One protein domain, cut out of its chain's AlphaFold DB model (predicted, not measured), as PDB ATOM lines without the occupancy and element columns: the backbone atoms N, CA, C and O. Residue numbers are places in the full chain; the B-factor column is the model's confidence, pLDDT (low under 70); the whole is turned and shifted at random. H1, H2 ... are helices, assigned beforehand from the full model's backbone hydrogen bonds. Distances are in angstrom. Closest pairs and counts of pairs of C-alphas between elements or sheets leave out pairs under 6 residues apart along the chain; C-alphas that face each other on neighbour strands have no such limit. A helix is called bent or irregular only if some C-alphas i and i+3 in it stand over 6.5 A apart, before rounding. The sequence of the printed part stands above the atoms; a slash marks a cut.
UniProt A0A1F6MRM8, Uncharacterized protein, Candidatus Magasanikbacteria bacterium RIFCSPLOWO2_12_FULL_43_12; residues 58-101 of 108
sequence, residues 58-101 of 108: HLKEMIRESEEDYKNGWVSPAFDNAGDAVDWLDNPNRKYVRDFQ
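This is residues 58 to 101 of the 108 residues of an uncharacterized protein of Candidatus Magasanikbacteria bacterium RIFCSPLOWO2_12_FULL_43_12 (UniProt A0A1F6MRM8). A helical arm, H1, leads into an open loop of chain: residues 73 to 81 run out to the shorter helix H2, and residues 91 to 96 come back to the four-residue helix H3, which ends up near the last residue of H1. The first part of the arm, residues 58 to 65 of H1, sticks out from the rest, and the three helices do not form a packed bundle. The printed part has 44 residues with three named helices, in the order H1, H2, H3 along the chain, and no named strand. The class is all helix, with 28 of the 44 printed residues in the helices. The whole is loose, with a radius of gyration of the C-alphas of 11.9 A, and the C-alphas span 31 by 24 by 20 A along their three main axes.

Begin with the longest helix, H1, residues 58 to 72. Find C-alpha 58 at (-19.292, -15.920, -47.316); from there the helix runs to C-alpha 72 at (-3.071, -26.143, -38.331), 21.2 A from first to last C-alpha. Its N-to-C direction has the components 0.77, -0.50 and 0.40. Next look at H2, residues 82 to 90, which begins at C-alpha 82, at (4.607, -25.876, -61.092), and measures 12.4 A from first to last C-alpha. Its direction has the components -0.85, -0.42 and 0.30: here x falls along the helix, where in H1 it rises. Last comes H3, residues 97 to 100, 5.6 A from first to last C-alpha; it ends at C-alpha 100, at (4.249, -35.087, -42.861). No helix is bent or irregular.

Start again at H1, which touches no helix. Look at its last residue, Asn 72, and then at Arg 98 in H3: their C-alphas, the closest of the two helices, are 7.1 A apart. H1 and H3 are close but not clearly touching, with 1 pair of C-alphas within 8 A. Their centres are 18.1 A apart. H1 and H2 are apart, with no C-alpha of the one within 8 A of the other. H2 and H3 are apart by the same test. To see the way out, read z from C-alpha 73 at (-0.905, -27.117, -41.367) to C-alpha 81 at (8.085, -26.361, -59.571), just before H2. For the way back, read from C-alpha 91 at (-4.623, -35.787, -56.424) to C-alpha 96 at (-1.204, -31.621, -46.253), just before H3. In the backbones of H1 and H2 every pair of O of residue i and N of residue i+4 is within hydrogen-bond range. H3, with four residues, is too short for such a pair; its 1 pair of O of residue i and N of residue i+3 is within range.

The two C-alphas farthest apart are those of His 58 and Asp 80, at 32.2 A; look for them in H1 and in the link before H2. The first and last printed C-alphas, of His 58 and Gln 101, are 31.3 A apart. Residues 58 to 65, which belong to H1, stand free. The body without them has 36 residues, spans 26 by 19 by 19 A and has a radius of gyration of 10.1 A. The printed part has no cut. The link from H1 to H2, with 9 residues, and the link from H2 to H3, with 6 residues, are both short but not tight. The mean pLDDT of the printed part is 92.8, and the model's confidence is under 70 at one residue, Gln 101.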
ATOM      1  N   HIS A  58     -19.883 -14.669 -46.847       92.12
ATOM      2  CA  HIS A  58     -19.292 -15.920 -47.316       92.12
ATOM      3  C   HIS A  58     -17.781 -15.801 -47.562       92.12
ATOM      4  O   HIS A  58     -17.022 -16.654 -47.115       92.12
ATOM      5  N   LEU A  59     -17.329 -14.731 -48.226       92.69
ATOM      6  CA  LEU A  59     -15.903 -14.500 -48.460       92.69
ATOM      7  C   LEU A  59     -15.147 -14.243 -47.148       92.69
ATOM      8  O   LEU A  59     -14.046 -14.757 -46.976       92.69
ATOM      9  N   LYS A  60     -15.740 -13.496 -46.209       95.94
ATOM     10  CA  LYS A  60     -15.151 -13.283 -44.877       95.94
ATOM     11  C   LYS A  60     -14.963 -14.600 -44.130       95.94
ATOM     12  O   LYS A  60     -13.930 -14.783 -43.495       95.94
ATOM     13  N   GLU A  61     -15.936 -15.502 -44.217       96.69
ATOM     14  CA  GLU A  61     -15.852 -16.800 -43.555       96.69
ATOM     15  C   GLU A  61     -14.790 -17.707 -44.181       96.69
ATOM     16  O   GLU A  61     -13.963 -18.248 -43.454       96.69
ATOM     17  N   MET A  62     -14.717 -17.775 -45.516       96.38
ATOM     18  CA  MET A  62     -13.655 -18.529 -46.201       96.38
ATOM     19  C   MET A  62     -12.248 -18.028 -45.838       96.38
ATOM     20  O   MET A  62     -11.317 -18.821 -45.728       96.38
ATOM     21  N   ILE A  63     -12.075 -16.715 -45.638       95.56
ATOM     22  CA  ILE A  63     -10.793 -16.154 -45.186       95.56
ATOM     23  C   ILE A  63     -10.460 -16.640 -43.769       95.56
ATOM     24  O   ILE A  63      -9.322 -17.037 -43.529       95.56
ATOM     25  N   ARG A  64     -11.430 -16.653 -42.842       96.31
ATOM     26  CA  ARG A  64     -11.211 -17.162 -41.475       96.31
ATOM     27  C   ARG A  64     -10.836 -18.640 -41.469       96.31
ATOM     28  O   ARG A  64      -9.857 -19.002 -40.823       96.31
ATOM     29  N   GLU A  65     -11.570 -19.461 -42.216       95.38
ATOM     30  CA  GLU A  65     -11.276 -20.890 -42.377       95.38
ATOM     31  C   GLU A  65      -9.851 -21.092 -42.917       95.38
ATOM     32  O   GLU A  65      -9.052 -21.815 -42.325       95.38
ATOM     33  N   SER A  66      -9.473 -20.342 -43.959       95.38
ATOM     34  CA  SER A  66      -8.125 -20.405 -44.528       95.38
ATOM     35  C   SER A  66      -7.023 -20.019 -43.529       95.38
ATOM     36  O   SER A  66      -5.928 -20.586 -43.584       95.38
ATOM     37  N   GLU A  67      -7.264 -19.058 -42.630       96.00
ATOM     38  CA  GLU A  67      -6.301 -18.685 -41.584       96.00
ATOM     39  C   GLU A  67      -6.127 -19.787 -40.529       96.00
ATOM     40  O   GLU A  67      -5.020 -19.995 -40.017       96.00
ATOM     41  N   GLU A  68      -7.207 -20.484 -40.177       95.56
ATOM     42  CA  GLU A  68      -7.168 -21.628 -39.263       95.56
ATOM     43  C   GLU A  68      -6.457 -22.823 -39.901       95.56
ATOM     44  O   GLU A  68      -5.592 -23.437 -39.265       95.56
ATOM     45  N   ASP A  69      -6.737 -23.098 -41.172       93.62
ATOM     46  CA  ASP A  69      -6.070 -24.138 -41.950       93.62
ATOM     47  C   ASP A  69      -4.564 -23.907 -42.038       93.62
ATOM     48  O   ASP A  69      -3.772 -24.825 -41.799       93.62
ATOM     49  N   TYR A  70      -4.151 -22.660 -42.276       92.31
ATOM     50  CA  TYR A  70      -2.742 -22.279 -42.274       92.31
ATOM     51  C   TYR A  70      -2.060 -22.578 -40.933       92.31
ATOM     52  O   TYR A  70      -0.997 -23.201 -40.904       92.31
ATOM     53  N   LYS A  71      -2.679 -22.189 -39.811       93.38
ATOM     54  CA  LYS A  71      -2.130 -22.434 -38.461       93.38
ATOM     55  C   LYS A  71      -2.024 -23.921 -38.135       93.38
ATOM     56  O   LYS A  71      -1.079 -24.333 -37.466       93.38
ATOM     57  N   ASN A  72      -2.985 -24.711 -38.602       92.12
ATOM     58  CA  ASN A  72      -3.071 -26.143 -38.331       92.12
ATOM     59  C   ASN A  72      -2.290 -27.005 -39.337       92.12
ATOM     60  O   ASN A  72      -2.270 -28.230 -39.203       92.12
ATOM     61  N   GLY A  73      -1.649 -26.394 -40.338       91.50
ATOM     62  CA  GLY A  73      -0.905 -27.117 -41.367       91.50
ATOM     63  C   GLY A  73      -1.792 -27.860 -42.370       91.50
ATOM     64  O   GLY A  73      -1.290 -28.747 -43.063       91.50
ATOM     65  N   TRP A  74      -3.072 -27.490 -42.489       92.25
ATOM     66  CA  TRP A  74      -3.997 -27.927 -43.548       92.25
ATOM     67  C   TRP A  74      -3.744 -27.183 -44.866       92.25
ATOM     68  O   TRP A  74      -4.650 -26.842 -45.618       92.25
ATOM     69  N   VAL A  75      -2.471 -26.934 -45.164       93.19
ATOM     70  CA  VAL A  75      -2.019 -26.257 -46.378       93.19
ATOM     71  C   VAL A  75      -1.247 -27.219 -47.260       93.19
ATOM     72  O   VAL A  75      -0.735 -28.246 -46.795       93.19
ATOM     73  N   SER A  76      -1.179 -26.891 -48.547       92.12
ATOM     74  CA  SER A  76      -0.326 -27.619 -49.474       92.12
ATOM     75  C   SER A  76       1.129 -27.598 -48.990       92.12
ATOM     76  O   SER A  76       1.550 -26.629 -48.347       92.12
ATOM     77  N   PRO A  77       1.927 -28.628 -49.307       93.31
ATOM     78  CA  PRO A  77       3.369 -28.540 -49.140       93.31
ATOM     79  C   PRO A  77       3.944 -27.394 -49.988       93.31
ATOM     80  O   PRO A  77       3.283 -26.848 -50.873       93.31
ATOM     81  N   ALA A  78       5.186 -27.014 -49.697       92.75
ATOM     82  CA  ALA A  78       5.933 -26.127 -50.577       92.75
ATOM     83  C   ALA A  78       6.359 -26.900 -51.833       92.75
ATOM     84  O   ALA A  78       6.731 -28.070 -51.742       92.75
ATOM     85  N   PHE A  79       6.315 -26.237 -52.986       93.25
ATOM     86  CA  PHE A  79       6.682 -26.821 -54.273       93.25
ATOM     87  C   PHE A  79       7.822 -26.021 -54.899       93.25
ATOM     88  O   PHE A  79       7.778 -24.792 -54.917       93.25
ATOM     89  N   ASP A  80       8.798 -26.721 -55.473       93.81
ATOM     90  CA  ASP A  80       9.919 -26.100 -56.194       93.81
ATOM     91  C   ASP A  80       9.628 -25.927 -57.695       93.81
ATOM     92  O   ASP A  80      10.395 -25.294 -58.423       93.81
ATOM     93  N   ASN A  81       8.522 -26.494 -58.188       96.25
ATOM     94  CA  ASN A  81       8.085 -26.361 -59.571       96.25
ATOM     95  C   ASN A  81       6.553 -26.435 -59.701       96.25
ATOM     96  O   ASN A  81       5.849 -26.928 -58.823       96.25
ATOM     97  N   ALA A  82       6.042 -25.929 -60.825       95.25
ATOM     98  CA  ALA A  82       4.607 -25.876 -61.092       95.25
ATOM     99  C   ALA A  82       3.976 -27.254 -61.349       95.25
ATOM    100  O   ALA A  82       2.789 -27.416 -61.089       95.25
ATOM    101  N   GLY A  83       4.744 -28.227 -61.858       96.44
ATOM    102  CA  GLY A  83       4.247 -29.577 -62.135       96.44
ATOM    103  C   GLY A  83       3.797 -30.268 -60.854       96.44
ATOM    104  O   GLY A  83       2.636 -30.642 -60.744       96.44
ATOM    105  N   ASP A  84       4.666 -30.295 -59.844       94.06
ATOM    106  CA  ASP A  84       4.366 -30.907 -58.545       94.06
ATOM    107  C   ASP A  84       3.169 -30.240 -57.845       94.06
ATOM    108  O   ASP A  84       2.375 -30.907 -57.178       94.06
ATOM    109  N   ALA A  85       3.009 -28.921 -58.013       94.44
ATOM    110  CA  ALA A  85       1.869 -28.187 -57.468       94.44
ATOM    111  C   ALA A  85       0.545 -28.603 -58.129       94.44
ATOM    112  O   ALA A  85      -0.459 -28.787 -57.438       94.44
ATOM    113  N   VAL A  86       0.538 -28.768 -59.456       96.69
ATOM    114  CA  VAL A  86      -0.638 -29.235 -60.207       96.69
ATOM    115  C   VAL A  86      -0.951 -30.689 -59.865       96.69
ATOM    116  O   VAL A  86      -2.095 -31.000 -59.544       96.69
ATOM    117  N   ASP A  87       0.062 -31.554 -59.824       96.19
ATOM    118  CA  ASP A  87      -0.107 -32.963 -59.461       96.19
ATOM    119  C   ASP A  87      -0.698 -33.120 -58.051       96.19
ATOM    120  O   ASP A  87      -1.530 -33.996 -57.810       96.19
ATOM    121  N   TRP A  88      -0.318 -32.250 -57.109       95.44
ATOM    122  CA  TRP A  88      -0.923 -32.215 -55.777       95.44
ATOM    123  C   TRP A  88      -2.388 -31.755 -55.799       95.44
ATOM    124  O   TRP A  88      -3.210 -32.338 -55.087       95.44
ATOM    125  N   LEU A  89      -2.726 -30.741 -56.603       94.75
ATOM    126  CA  LEU A  89      -4.101 -30.240 -56.743       94.75
ATOM    127  C   LEU A  89      -5.037 -31.306 -57.331       94.75
ATOM    128  O   LEU A  89      -6.152 -31.481 -56.831       94.75
ATOM    129  N   ASP A  90      -4.562 -32.044 -58.332       96.12
ATOM    130  CA  ASP A  90      -5.341 -33.064 -59.041       96.12
ATOM    131  C   ASP A  90      -5.413 -34.401 -58.284       96.12
ATOM    132  O   ASP A  90      -6.197 -35.290 -58.633       96.12
ATOM    133  N   ASN A  91      -4.633 -34.563 -57.211       95.06
ATOM    134  CA  ASN A  91      -4.623 -35.787 -56.424       95.06
ATOM    135  C   ASN A  91      -5.826 -35.848 -55.450       95.06
ATOM    136  O   ASN A  91      -5.915 -35.053 -54.505       95.06
ATOM    137  N   PRO A  92      -6.735 -36.836 -55.589       92.06
ATOM    138  CA  PRO A  92      -7.875 -37.000 -54.682       92.06
ATOM    139  C   PRO A  92      -7.462 -37.410 -53.259       92.06
ATOM    140  O   PRO A  92      -8.223 -37.206 -52.320       92.06
ATOM    141  N   ASN A  93      -6.254 -37.956 -53.092       92.25
ATOM    142  CA  ASN A  93      -5.662 -38.366 -51.818       92.25
ATOM    143  C   ASN A  93      -4.461 -37.484 -51.437       92.25
ATOM    144  O   ASN A  93      -3.514 -37.959 -50.799       92.25
ATOM    145  N   ARG A  94      -4.468 -36.215 -51.867       92.62
ATOM    146  CA  ARG A  94      -3.419 -35.242 -51.546       92.62
ATOM    147  C   ARG A  94      -3.179 -35.141 -50.036       92.62
ATOM    148  O   ARG A  94      -4.101 -35.265 -49.233       92.62
ATOM    149  N   LYS A  95      -1.917 -34.929 -49.670       92.44
ATOM    150  CA  LYS A  95      -1.452 -34.836 -48.282       92.44
ATOM    151  C   LYS A  95      -1.092 -33.403 -47.938       92.44
ATOM    152  O   LYS A  95      -0.490 -32.710 -48.758       92.44
ATOM    153  N   TYR A  96      -1.455 -32.973 -46.743       91.94
ATOM    154  CA  TYR A  96      -1.204 -31.621 -46.253       91.94
ATOM    155  C   TYR A  96       0.079 -31.580 -45.425       91.94
ATOM    156  O   TYR A  96       0.558 -32.622 -44.984       91.94
ATOM    157  N   VAL A  97       0.639 -30.390 -45.187       91.50
ATOM    158  CA  VAL A  97       1.880 -30.219 -44.396       91.50
ATOM    159  C   VAL A  97       1.826 -30.971 -43.063       91.50
ATOM    160  O   VAL A  97       2.801 -31.614 -42.673       91.50
ATOM    161  N   ARG A  98       0.674 -30.946 -42.390       90.06
ATOM    162  CA  ARG A  98       0.442 -31.676 -41.141       90.06
ATOM    163  C   ARG A  98       0.653 -33.191 -41.259       90.06
ATOM    164  O   ARG A  98       1.163 -33.793 -40.320       90.06
ATOM    165  N   ASP A  99       0.298 -33.802 -42.387       87.88
ATOM    166  CA  ASP A  99       0.404 -35.255 -42.597       87.88
ATOM    167  C   ASP A  99       1.863 -35.739 -42.675       87.88
ATOM    168  O   ASP A  99       2.123 -36.941 -42.622       87.88
ATOM    169  N   PHE A 100       2.815 -34.810 -42.810       79.06
ATOM    170  CA  PHE A 100       4.249 -35.087 -42.861       79.06
ATOM    171  C   PHE A 100       4.963 -34.839 -41.518       79.06
ATOM    172  O   PHE A 100       6.168 -35.075 -41.420       79.06
ATOM    173  N   GLN A 101       4.258 -34.363 -40.482       63.25
ATOM    174  CA  GLN A 101       4.840 -34.125 -39.158       63.25
ATOM    175  C   GLN A 101       4.808 -35.412 -38.309       63.25
ATOM    176  O   GLN A 101       3.760 -36.053 -38.225       63.25
TER     177      GLN A 101